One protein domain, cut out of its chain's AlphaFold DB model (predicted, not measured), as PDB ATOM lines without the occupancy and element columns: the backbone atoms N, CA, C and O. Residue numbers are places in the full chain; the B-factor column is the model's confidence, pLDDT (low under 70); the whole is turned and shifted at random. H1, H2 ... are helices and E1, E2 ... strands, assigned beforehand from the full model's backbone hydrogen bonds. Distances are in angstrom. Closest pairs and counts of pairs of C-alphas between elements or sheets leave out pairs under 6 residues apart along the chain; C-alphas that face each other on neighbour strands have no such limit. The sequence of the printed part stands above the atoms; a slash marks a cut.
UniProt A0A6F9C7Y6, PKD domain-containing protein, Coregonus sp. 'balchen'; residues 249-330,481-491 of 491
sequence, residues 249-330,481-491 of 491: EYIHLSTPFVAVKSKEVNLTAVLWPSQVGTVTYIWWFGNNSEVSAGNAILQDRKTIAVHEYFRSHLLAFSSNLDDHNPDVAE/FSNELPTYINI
ATOM      1  N   GLU A 249     169.599 150.365 199.343       77.50
ATOM      2  CA  GLU A 249     169.693 151.361 198.265       77.50
ATOM      3  C   GLU A 249     168.345 151.583 197.572       77.50
ATOM      4  O   GLU A 249     167.959 152.718 197.293       77.50
ATOM      5  N   TYR A 250     167.615 150.500 197.293       77.00
ATOM      6  CA  TYR A 250     166.384 150.527 196.507       77.00
ATOM      7  C   TYR A 250     165.381 149.477 196.996       77.00
ATOM      8  O   TYR A 250     165.754 148.420 197.509       77.00
ATOM      9  N   ILE A 251     164.088 149.753 196.806       80.25
ATOM     10  CA  ILE A 251     163.009 148.786 197.028       80.25
ATOM     11  C   ILE A 251     162.107 148.725 195.800       80.25
ATOM     12  O   ILE A 251     161.835 149.749 195.178       80.25
ATOM     13  N   HIS A 252     161.611 147.530 195.483       81.06
ATOM     14  CA  HIS A 252     160.643 147.325 194.414       81.06
ATOM     15  C   HIS A 252     159.400 146.590 194.907       81.06
ATOM     16  O   HIS A 252     159.489 145.516 195.504       81.06
ATOM     17  N   LEU A 253     158.228 147.129 194.593       84.06
ATOM     18  CA  LEU A 253     156.946 146.496 194.851       84.06
ATOM     19  C   LEU A 253     156.562 145.581 193.672       84.06
ATOM     20  O   LEU A 253     156.019 146.012 192.651       84.06
ATOM     21  N   SER A 254     156.846 144.288 193.827       84.50
ATOM     22  CA  SER A 254     156.460 143.243 192.878       84.50
ATOM     23  C   SER A 254     154.984 142.881 193.066       84.50
ATOM     24  O   SER A 254     154.585 142.347 194.102       84.50
ATOM     25  N   THR A 255     154.167 143.196 192.059       82.31
ATOM     26  CA  THR A 255     152.706 143.003 192.045       82.31
ATOM     27  C   THR A 255     152.221 142.698 190.627       82.31
ATOM     28  O   THR A 255     152.845 143.156 189.661       82.31
ATOM     29  N   PRO A 256     151.092 141.987 190.450       83.00
ATOM     30  CA  PRO A 256     150.475 141.849 189.136       83.00
ATOM     31  C   PRO A 256     149.887 143.184 188.660       83.00
ATOM     32  O   PRO A 256     149.468 144.020 189.458       83.00
ATOM     33  N   PHE A 257     149.818 143.373 187.341       80.31
ATOM     34  CA  PHE A 257     149.199 144.558 186.731       80.31
ATOM     35  C   PHE A 257     147.661 144.524 186.778       80.31
ATOM     36  O   PHE A 257     147.017 145.573 186.762       80.31
ATOM     37  N   VAL A 258     147.076 143.321 186.828       81.75
ATOM     38  CA  VAL A 258     145.626 143.089 186.823       81.75
ATOM     39  C   VAL A 258     145.274 142.008 187.844       81.75
ATOM     40  O   VAL A 258     145.960 140.988 187.919       81.75
ATOM     41  N   ALA A 259     144.193 142.216 188.592       85.25
ATOM     42  CA  ALA A 259     143.628 141.277 189.554       85.25
ATOM     43  C   ALA A 259     142.153 140.973 189.238       85.25
ATOM     44  O   ALA A 259     141.445 141.783 188.632       85.25
ATOM     45  N   VAL A 260     141.692 139.793 189.660       83.75
ATOM     46  CA  VAL A 260     140.268 139.433 189.636       83.75
ATOM     47  C   VAL A 260     139.661 139.800 190.985       83.75
ATOM     48  O   VAL A 260     140.230 139.449 192.015       83.75
ATOM     49  N   LYS A 261     138.507 140.465 190.969       81.19
ATOM     50  CA  LYS A 261     137.729 140.800 192.168       81.19
ATOM     51  C   LYS A 261     137.415 139.546 192.997       81.19
ATOM     52  O   LYS A 261     137.016 138.518 192.450       81.19
ATOM     53  N   SER A 262     137.574 139.656 194.311       78.19
ATOM     54  CA  SER A 262     137.424 138.590 195.307       78.19
ATOM     55  C   SER A 262     138.336 137.379 195.069       78.19
ATOM     56  O   SER A 262     137.940 136.233 195.301       78.19
ATOM     57  N   LYS A 263     139.563 137.629 194.594       80.56
ATOM     58  CA  LYS A 263     140.657 136.649 194.590       80.56
ATOM     59  C   LYS A 263     141.874 137.190 195.328       80.56
ATOM     60  O   LYS A 263     142.141 138.389 195.334       80.56
ATOM     61  N   GLU A 264     142.628 136.268 195.912       79.69
ATOM     62  CA  GLU A 264     143.888 136.567 196.584       79.69
ATOM     63  C   GLU A 264     144.951 137.038 195.587       79.69
ATOM     64  O   GLU A 264     145.073 136.511 194.475       79.69
ATOM     65  N   VAL A 265     145.735 138.032 196.003       82.25
ATOM     66  CA  VAL A 265     146.841 138.585 195.218       82.25
ATOM     67  C   VAL A 265     148.125 138.569 196.036       82.25
ATOM     68  O   VAL A 265     148.168 139.084 197.151       82.25
ATOM     69  N   ASN A 266     149.193 138.028 195.446       83.50
ATOM     70  CA  ASN A 266     150.527 138.061 196.034       83.50
ATOM     71  C   ASN A 266     151.157 139.439 195.794       83.50
ATOM     72  O   ASN A 266     151.374 139.840 194.646       83.50
ATOM     73  N   LEU A 267     151.476 140.135 196.881       83.06
ATOM     74  CA  LEU A 267     152.251 141.371 196.883       83.06
ATOM     75  C   LEU A 267     153.602 141.076 197.546       83.06
ATOM     76  O   LEU A 267     153.652 140.428 198.592       83.06
ATOM     77  N   THR A 268     154.708 141.518 196.948       83.00
ATOM     78  CA  THR A 268     156.051 141.240 197.487       83.00
ATOM     79  C   THR A 268     156.917 142.488 197.436       83.00
ATOM     80  O   THR A 268     157.192 143.021 196.362       83.00
ATOM     81  N   ALA A 269     157.371 142.944 198.603       84.12
ATOM     82  CA  ALA A 269     158.378 143.989 198.716       84.12
ATOM     83  C   ALA A 269     159.768 143.364 198.526       84.12
ATOM     84  O   ALA A 269     160.236 142.595 199.364       84.12
ATOM     85  N   VAL A 270     160.412 143.666 197.403       82.44
ATOM     86  CA  VAL A 270     161.763 143.205 197.072       82.44
ATOM     87  C   VAL A 270     162.757 144.270 197.524       82.44
ATOM     88  O   VAL A 270     162.676 145.420 197.097       82.44
ATOM     89  N   LEU A 271     163.691 143.886 198.389       80.44
ATOM     90  CA  LEU A 271     164.744 144.761 198.903       80.44
ATOM     91  C   LEU A 271     166.020 144.607 198.076       80.44
ATOM     92  O   LEU A 271     166.422 143.477 197.774       80.44
ATOM     93  N   TRP A 272     166.680 145.720 197.751       73.44
ATOM     94  CA  TRP A 272     167.990 145.689 197.116       73.44
ATOM     95  C   TRP A 272     169.010 146.633 197.783       73.44
ATOM     96  O   TRP A 272     168.767 147.840 197.866       73.44
ATOM     97  N   PRO A 273     170.174 146.116 198.229       74.12
ATOM     98  CA  PRO A 273     170.532 144.696 198.355       74.12
ATOM     99  C   PRO A 273     169.640 143.937 199.360       74.12
ATOM    100  O   PRO A 273     168.968 144.530 200.194       74.12
ATOM    101  N   SER A 274     169.626 142.602 199.291       68.69
ATOM    102  CA  SER A 274     168.780 141.761 200.158       68.69
ATOM    103  C   SER A 274     169.347 141.535 201.569       68.69
ATOM    104  O   SER A 274     168.613 141.131 202.468       68.69
ATOM    105  N   GLN A 275     170.642 141.795 201.785       71.00
ATOM    106  CA  GLN A 275     171.348 141.566 203.056       71.00
ATOM    107  C   GLN A 275     171.481 142.852 203.887       71.00
ATOM    108  O   GLN A 275     172.581 143.290 204.224       71.00
ATOM    109  N   VAL A 276     170.342 143.475 204.186       72.44
ATOM    110  CA  VAL A 276     170.242 144.785 204.868       72.44
ATOM    111  C   VAL A 276     169.880 144.686 206.357       72.44
ATOM    112  O   VAL A 276     169.583 145.687 206.999       72.44
ATOM    113  N   GLY A 277     169.913 143.477 206.924       71.75
ATOM    114  CA  GLY A 277     169.559 143.233 208.322       71.75
ATOM    115  C   GLY A 277     168.051 143.304 208.577       71.75
ATOM    116  O   GLY A 277     167.253 142.787 207.798       71.75
ATOM    117  N   THR A 278     167.664 143.906 209.702       69.50
ATOM    118  CA  THR A 278     166.265 143.995 210.145       69.50
ATOM    119  C   THR A 278     165.533 145.129 209.428       69.50
ATOM    120  O   THR A 278     165.926 146.287 209.543       69.50
ATOM    121  N   VAL A 279     164.427 144.814 208.749       72.19
ATOM    122  CA  VAL A 279     163.597 145.787 208.017       72.19
ATOM    123  C   VAL A 279     162.152 145.727 208.507       72.19
ATOM    124  O   VAL A 279     161.620 144.649 208.761       72.19
ATOM    125  N   THR A 280     161.516 146.893 208.634       75.38
ATOM    126  CA  THR A 280     160.091 147.025 208.969       75.38
ATOM    127  C   THR A 280     159.312 147.406 207.715       75.38
ATOM    128  O   THR A 280     159.637 148.398 207.069       75.38
ATOM    129  N   TYR A 281     158.281 146.630 207.375       78.69
ATOM    130  CA  TYR A 281     157.425 146.888 206.216       78.69
ATOM    131  C   TYR A 281     156.146 147.609 206.644       78.69
ATOM    132  O   TYR A 281     155.477 147.175 207.581       78.69
ATOM    133  N   ILE A 282     155.782 148.675 205.930       79.62
ATOM    134  CA  ILE A 282     154.528 149.409 206.127       79.62
ATOM    135  C   ILE A 282     153.750 149.362 204.811       79.62
ATOM    136  O   ILE A 282     154.242 149.815 203.779       79.62
ATOM    137  N   TRP A 283     152.552 148.782 204.846       80.69
ATOM    138  CA  TRP A 283     151.735 148.519 203.664       80.69
ATOM    139  C   TRP A 283     150.518 149.444 203.612       80.69
ATOM    140  O   TRP A 283     149.685 149.432 204.516       80.69
ATOM    141  N   TRP A 284     150.399 150.217 202.530       78.62
ATOM    142  CA  TRP A 284     149.308 151.169 202.308       78.62
ATOM    143  C   TRP A 284     148.339 150.642 201.249       78.62
ATOM    144  O   TRP A 284     148.752 150.327 200.131       78.62
ATOM    145  N   PHE A 285     147.045 150.591 201.576       79.38
ATOM    146  CA  PHE A 285     145.992 150.133 200.669       79.38
ATOM    147  C   PHE A 285     144.954 151.232 200.431       79.38
ATOM    148  O   PHE A 285     144.481 151.881 201.364       79.38
ATOM    149  N   GLY A 286     144.587 151.440 199.166       73.62
ATOM    150  CA  GLY A 286     143.673 152.510 198.767       73.62
ATOM    151  C   GLY A 286     144.322 153.898 198.798       73.62
ATOM    152  O   GLY A 286     145.502 154.051 198.491       73.62
ATOM    153  N   ASN A 287     143.525 154.920 199.119       64.69
ATOM    154  CA  ASN A 287     143.937 156.330 199.100       64.69
ATOM    155  C   ASN A 287     144.122 156.921 200.512       64.69
ATOM    156  O   ASN A 287     144.072 158.137 200.688       64.69
ATOM    157  N   ASN A 288     144.301 156.062 201.519       57.19
ATOM    158  CA  ASN A 288     144.522 156.473 202.901       57.19
ATOM    159  C   ASN A 288     146.002 156.821 203.086       57.19
ATOM    160  O   ASN A 288     146.849 155.934 203.160       57.19
ATOM    161  N   SER A 289     146.310 158.115 203.137       54.81
ATOM    162  CA  SER A 289     147.643 158.616 203.462       54.81
ATOM    163  C   SER A 289     147.762 158.887 204.962       54.81
ATOM    164  O   SER A 289     147.151 159.838 205.451       54.81
ATOM    165  N   GLU A 290     148.602 158.134 205.667       52.91
ATOM    166  CA  GLU A 290     149.213 158.627 206.905       52.91
ATOM    167  C   GLU A 290     150.674 158.995 206.622       52.91
ATOM    168  O   GLU A 290     151.326 158.433 205.739       52.91
ATOM    169  N   VAL A 291     151.188 159.983 207.351       47.78
ATOM    170  CA  VAL A 291     152.545 160.497 207.155       47.78
ATOM    171  C   VAL A 291     153.497 159.732 208.066       47.78
ATOM    172  O   VAL A 291     153.481 159.914 209.281       47.78
ATOM    173  N   SER A 292     154.347 158.890 207.480       53.00
ATOM    174  CA  SER A 292     155.456 158.268 208.205       53.00
ATOM    175  C   SER A 292     156.605 159.272 208.352       53.00
ATOM    176  O   SER A 292     157.069 159.837 207.363       53.00
ATOM    177  N   ALA A 293     157.059 159.499 209.585       36.91
ATOM    178  CA  ALA A 293     158.218 160.333 209.895       36.91
ATOM    179  C   ALA A 293     159.366 159.447 210.402       36.91
ATOM    180  O   ALA A 293     159.243 158.793 211.437       36.91
ATOM    181  N   GLY A 294     160.480 159.421 209.671       41.16
ATOM    182  CA  GLY A 294     161.641 158.590 209.985       41.16
ATOM    183  C   GLY A 294     162.824 158.891 209.066       41.16
ATOM    184  O   GLY A 294     162.644 159.347 207.939       41.16
ATOM    185  N   ASN A 295     164.042 158.644 209.551       47.16
ATOM    186  CA  ASN A 295     165.268 159.205 208.961       47.16
ATOM    187  C   ASN A 295     165.702 158.581 207.617       47.16
ATOM    188  O   ASN A 295     166.588 159.124 206.965       47.16
ATOM    189  N   ALA A 296     165.109 157.456 207.205       54.25
ATOM    190  CA  ALA A 296     165.329 156.838 205.897       54.25
ATOM    191  C   ALA A 296     164.114 155.977 205.507       54.25
ATOM    192  O   ALA A 296     164.063 154.783 205.800       54.25
ATOM    193  N   ILE A 297     163.115 156.591 204.870       66.69
ATOM    194  CA  ILE A 297     161.935 155.893 204.341       66.69
ATOM    195  C   ILE A 297     162.096 155.775 202.825       66.69
ATOM    196  O   ILE A 297     162.093 156.781 202.119       66.69
ATOM    197  N   LEU A 298     162.220 154.545 202.328       74.56
ATOM    198  CA  LEU A 298     162.081 154.240 200.904       74.56
ATOM    199  C   LEU A 298     160.635 153.811 200.628       74.56
ATOM    200  O   LEU A 298     160.027 153.110 201.437       74.56
ATOM    201  N   GLN A 299     160.086 154.228 199.488       80.94
ATOM    202  CA  GLN A 299     158.702 153.962 199.100       80.94
ATOM    203  C   GLN A 299     158.618 153.642 197.602       80.94
ATOM    204  O   GLN A 299     159.176 154.366 196.783       80.94
ATOM    205  N   ASP A 300     157.870 152.595 197.249       79.00
ATOM    206  CA  ASP A 300     157.435 152.297 195.877       79.00
ATOM    207  C   ASP A 300     155.895 152.226 195.844       79.00
ATOM    208  O   ASP A 300     155.252 151.930 196.859       79.00
ATOM    209  N   ARG A 301     155.284 152.530 194.695       81.94
ATOM    210  CA  ARG A 301     153.826 152.572 194.512       81.94
ATOM    211  C   ARG A 301     153.431 151.944 193.180       81.94
ATOM    212  O   ARG A 301     153.797 152.426 192.111       81.94
ATOM    213  N   LYS A 302     152.559 150.936 193.245       81.94
ATOM    214  CA  LYS A 302     151.936 150.288 192.083       81.94
ATOM    215  C   LYS A 302     150.429 150.521 192.076       81.94
ATOM    216  O   LYS A 302     149.784 150.489 193.119       81.94
ATOM    217  N   THR A 303     149.868 150.695 190.883       82.00
ATOM    218  CA  THR A 303     148.419 150.678 190.645       82.00
ATOM    219  C   THR A 303     148.054 149.349 189.994       82.00
ATOM    220  O   THR A 303     148.653 148.982 188.985       82.00
ATOM    221  N   ILE A 304     147.076 148.641 190.560       83.88
ATOM    222  CA  ILE A 304     146.579 147.353 190.060       83.88
ATOM    223  C   ILE A 304     145.169 147.573 189.505       83.88
ATOM    224  O   ILE A 304     144.327 148.161 190.184       83.88
ATOM    225  N   ALA A 305     144.898 147.117 188.282       83.62
ATOM    226  CA  ALA A 305     143.547 147.148 187.722       83.62
ATOM    227  C   ALA A 305     142.729 145.957 188.246       83.62
ATOM    228  O   ALA A 305     143.162 144.813 188.122       83.62
ATOM    229  N   VAL A 306     141.547 146.202 188.814       83.69
ATOM    230  CA  VAL A 306     140.670 145.147 189.352       83.69
ATOM    231  C   VAL A 306     139.447 144.996 188.451       83.69
ATOM    232  O   VAL A 306     138.713 145.960 188.230       83.69
ATOM    233  N   HIS A 307     139.219 143.788 187.937       82.88
ATOM    234  CA  HIS A 307     138.075 143.460 187.080       82.88
ATOM    235  C   HIS A 307     137.323 142.233 187.609       82.88
ATOM    236  O   HIS A 307     137.907 141.370 188.260       82.88
ATOM    237  N   GLU A 308     136.027 142.118 187.311       81.94
ATOM    238  CA  GLU A 308     135.233 140.936 187.700       81.94
ATOM    239  C   GLU A 308     135.632 139.689 186.897       81.94
ATOM    240  O   GLU A 308     135.647 138.577 187.417       81.94
ATOM    241  N   TYR A 309     136.030 139.884 185.640       79.81
ATOM    242  CA  TYR A 309     136.608 138.862 184.778       79.81
ATOM    243  C   TYR A 309     137.547 139.511 183.756       79.81
ATOM    244  O   TYR A 309     137.280 140.608 183.264       79.81
ATOM    245  N   PHE A 310     138.625 138.816 183.397       77.75
ATOM    246  CA  PHE A 310     139.445 139.142 182.234       77.75
ATOM    247  C   PHE A 310     139.953 137.860 181.567       77.75
ATOM    248  O   PHE A 310     140.129 136.831 182.221       77.75
ATOM    249  N   ARG A 311     140.225 137.934 180.261       73.38
ATOM    250  CA  ARG A 311     140.844 136.853 179.487       73.38
ATOM    251  C   ARG A 311     142.184 137.334 178.942       73.38
ATOM    252  O   ARG A 311     142.223 138.197 178.069       73.38
ATOM    253  N   SER A 312     143.275 136.779 179.456       74.00
ATOM    254  CA  SER A 312     144.618 137.033 178.938       74.00
ATOM    255  C   SER A 312     144.892 136.205 177.678       74.00
ATOM    256  O   SER A 312     144.390 135.093 177.519       74.00
ATOM    257  N   HIS A 313     145.716 136.754 176.789       76.12
ATOM    258  CA  HIS A 313     146.344 136.030 175.688       76.12
ATOM    259  C   HIS A 313     147.848 136.290 175.767       76.12
ATOM    260  O   HIS A 313     148.264 137.424 176.006       76.12
ATOM    261  N   LEU A 314     148.656 135.242 175.608       75.81
ATOM    262  CA  LEU A 314     150.107 135.375 175.585       75.81
ATOM    263  C   LEU A 314     150.529 135.954 174.230       75.81
ATOM    264  O   LEU A 314     150.179 135.401 173.189       75.81
ATOM    265  N   LEU A 315     151.279 137.054 174.251       80.50
ATOM    266  CA  LEU A 315     151.901 137.631 173.062       80.50
ATOM    267  C   LEU A 315     153.373 137.217 173.026       80.50
ATOM    268  O   LEU A 315     154.072 137.336 174.030       80.50
ATOM    269  N   ALA A 316     153.830 136.744 171.869       81.06
ATOM    270  CA  ALA A 316     155.233 136.469 171.594       81.06
ATOM    271  C   ALA A 316     155.785 137.541 170.646       81.06
ATOM    272  O   ALA A 316     155.107 137.943 169.699       81.06
ATOM    273  N   PHE A 317     157.012 137.987 170.902       82.50
ATOM    274  CA  PHE A 317     157.746 138.913 170.040       82.50
ATOM    275  C   PHE A 317     158.746 138.146 169.170       82.50
ATOM    276  O   PHE A 317     159.094 137.005 169.472       82.50
ATOM    277  N   SER A 318     159.192 138.754 168.070       82.81
ATOM    278  CA  SER A 318     160.279 138.200 167.260       82.81
ATOM    279  C   SER A 318     161.631 138.449 167.931       82.81
ATOM    280  O   SER A 318     161.833 139.487 168.558       82.81
ATOM    281  N   SER A 319     162.580 137.530 167.731       79.62
ATOM    282  CA  SER A 319     163.935 137.609 168.300       79.62
ATOM    283  C   SER A 319     164.706 138.873 167.906       79.62
ATOM    284  O   SER A 319     165.581 139.317 168.633       79.62
ATOM    285  N   ASN A 320     164.351 139.511 166.785       76.62
ATOM    286  CA  ASN A 320     164.938 140.786 166.353       76.62
ATOM    287  C   ASN A 320     164.733 141.921 167.379       76.62
ATOM    288  O   ASN A 320     165.458 142.917 167.348       76.62
ATOM    289  N   LEU A 321     163.717 141.797 168.244       78.75
ATOM    290  CA  LEU A 321     163.465 142.752 169.316       78.75
ATOM    291  C   LEU A 321     164.467 142.594 170.465       78.75
ATOM    292  O   LEU A 321     164.763 143.590 171.112       78.75
ATOM    293  N   ASP A 322     165.003 141.392 170.700       75.62
ATOM    294  CA  ASP A 322     165.852 141.091 171.861       75.62
ATOM    295  C   ASP A 322     167.154 141.910 171.840       75.62
ATOM    296  O   ASP A 322     167.518 142.506 172.853       75.62
ATOM    297  N   ASP A 323     167.779 142.055 170.664       72.31
ATOM    298  CA  ASP A 323     168.965 142.903 170.441       72.31
ATOM    299  C   ASP A 323     168.693 144.412 170.651       72.31
ATOM    300  O   ASP A 323     169.622 145.208 170.794       72.31
ATOM    301  N   HIS A 324     167.418 144.820 170.662       78.50
ATOM    302  CA  HIS A 324     166.956 146.213 170.709       78.50
ATOM    303  C   HIS A 324     165.999 146.482 171.887       78.50
ATOM    304  O   HIS A 324     165.215 147.433 171.841       78.50
ATOM    305  N   ASN A 325     166.040 145.648 172.931       74.38
ATOM    306  CA  ASN A 325     165.157 145.696 174.099       74.38
ATOM    307  C   ASN A 325     165.886 146.318 175.309       74.38
ATOM    308  O   ASN A 325     166.461 145.586 176.119       74.38
ATOM    309  N   PRO A 326     165.918 147.659 175.451       78.81
ATOM    310  CA  PRO A 326     166.517 148.298 176.614       78.81
ATOM    311  C   PRO A 326     165.696 147.979 177.868       78.81
ATOM    312  O   PRO A 326     164.464 148.012 177.838       78.81
ATOM    313  N   ASP A 327     166.360 147.750 179.004       72.12
ATOM    314  CA  ASP A 327     165.674 147.499 180.276       72.12
ATOM    315  C   ASP A 327     165.162 148.800 180.926       72.12
ATOM    316  O   ASP A 327     165.555 149.198 182.020       72.12
ATOM    317  N   VAL A 328     164.302 149.509 180.191       74.88
ATOM    318  CA  VAL A 328     163.743 150.817 180.543       74.88
ATOM    319  C   VAL A 328     162.223 150.709 180.582       74.88
ATOM    320  O   VAL A 328     161.574 150.381 179.586       74.88
ATOM    321  N   ALA A 329     161.630 151.001 181.741       70.31
ATOM    322  CA  ALA A 329     160.191 150.853 181.961       70.31
ATOM    323  C   ALA A 329     159.339 151.724 181.015       70.31
ATOM    324  O   ALA A 329     158.300 151.272 180.537       70.31
ATOM    325  N   GLU A 330     159.796 152.938 180.698       73.81
ATOM    326  CA  GLU A 330     159.109 153.863 179.784       73.81
ATOM    327  C   GLU A 330     159.033 153.313 178.352       73.81
ATOM    328  O   GLU A 330     157.963 153.323 177.744       73.81
ATOM    329  N   PHE A 481     165.632 136.318 194.383       30.03
ATOM    330  CA  PHE A 481     165.807 136.082 195.816       30.03
ATOM    331  C   PHE A 481     164.482 136.346 196.531       30.03
ATOM    332  O   PHE A 481     163.865 137.389 196.319       30.03
ATOM    333  N   SER A 482     164.058 135.403 197.369       30.88
ATOM    334  CA  SER A 482     162.888 135.535 198.236       30.88
ATOM    335  C   SER A 482     163.291 135.227 199.675       30.88
ATOM    336  O   SER A 482     163.782 134.136 199.954       30.88
ATOM    337  N   ASN A 483     163.074 136.196 200.565       33.97
ATOM    338  CA  ASN A 483     163.103 136.031 202.017       33.97
ATOM    339  C   ASN A 483     161.682 136.344 202.506       33.97
ATOM    340  O   ASN A 483     161.373 137.467 202.898       33.97
ATOM    341  N   GLU A 484     160.789 135.376 202.325       39.12
ATOM    342  CA  GLU A 484     159.345 135.608 202.266       39.12
ATOM    343  C   GLU A 484     158.633 135.571 203.627       39.12
ATOM    344  O   GLU A 484     158.803 134.649 204.422       39.12
ATOM    345  N   LEU A 485     157.707 136.513 203.804       31.66
ATOM    346  CA  LEU A 485     156.385 136.244 204.367       31.66
ATOM    347  C   LEU A 485     155.372 136.844 203.376       31.66
ATOM    348  O   LEU A 485     155.189 138.066 203.375       31.66
ATOM    349  N   PRO A 486     154.763 136.045 202.478       40.16
ATOM    350  CA  PRO A 486     153.790 136.567 201.530       40.16
ATOM    351  C   PRO A 486     152.534 136.991 202.296       40.16
ATOM    352  O   PRO A 486     151.919 136.196 203.007       40.16
ATOM    353  N   THR A 487     152.150 138.260 202.166       48.53
ATOM    354  CA  THR A 487     150.904 138.776 202.743       48.53
ATOM    355  C   THR A 487     149.795 138.647 201.706       48.53
ATOM    356  O   THR A 487     149.732 139.404 200.740       48.53
ATOM    357  N   TYR A 488     148.931 137.651 201.902       40.94
ATOM    358  CA  TYR A 488     147.743 137.444 201.080       40.94
ATOM    359  C   TYR A 488     146.660 138.447 201.463       40.94
ATOM    360  O   TYR A 488     146.335 138.609 202.641       40.94
ATOM    361  N   ILE A 489     146.085 139.106 200.460       45.31
ATOM    362  CA  ILE A 489     144.963 140.032 200.628       45.31
ATOM    363  C   ILE A 489     143.896 139.673 199.603       45.31
ATOM    364  O   ILE A 489     144.197 139.446 198.430       45.31
ATOM    365  N   ASN A 490     142.652 139.614 200.069       37.16
ATOM    366  CA  ASN A 490     141.471 139.393 199.246       37.16
ATOM    367  C   ASN A 490     140.963 140.768 198.773       37.16
ATOM    368  O   ASN A 490     140.589 141.587 199.614       37.16
ATOM    369  N   ILE A 491     141.039 141.037 197.462       43.50
ATOM    370  CA  ILE A 491     140.804 142.364 196.844       43.50
ATOM    371  C   ILE A 491     139.410 142.453 196.219       43.50
ATOM    372  O   ILE A 491     139.104 141.597 195.362       43.50
TER     373      ILE A 491
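AT A GLANCE: This is residues 249 to 330 and 481 to 491 of the 491 residues of the protein "PKD domain-containing protein" of Coregonus sp. 'balchen' (UniProt A0A6F9C7Y6). With little regular structure, the model is a narrow antiparallel sheet, E1 - E3 - E5, with a parallel pair, E2 and E4, and a loop, residues 273 to 304; residues 313 to 330, with H1, stick out. The 93 printed residues run E1 E2 E3 E4 H1 E5, mostly strand. The whole is loose, radius of gyration of the C-alphas 16.8 A, spans 47 by 36 by 24 A.

HOW THE PARTS SIT: E1, residues 250 to 254, is antiparallel to E3, residues 264 to 272; N 252 to O 270 is 2.9 A. E2, residues 258 to 260, is parallel to E4, residues 305 to 307; N 259 to O 305 is 2.8 A. H1, residues 319 to 324, has 0 of 2 O i to N i+4 and 2 of 3 O i to N i+3 pairs within hydrogen-bond range. E5, residues 487 to 490, is antiparallel to E3; N 265 to O 489 is 3.2 A.

IN THESE COORDINATES: E1 begins at C-alpha 250 (166.384, 150.527, 196.507). E3 spans 25.8 A. E5 ends at C-alpha 490 (141.471, 139.393, 199.246).

THE WHOLE: Links E3 to E4 and E4 to H1 are long. Across the cut, C-alphas 330 and 481 are 24.9 A apart. Low-confidence residues include 481 to 491.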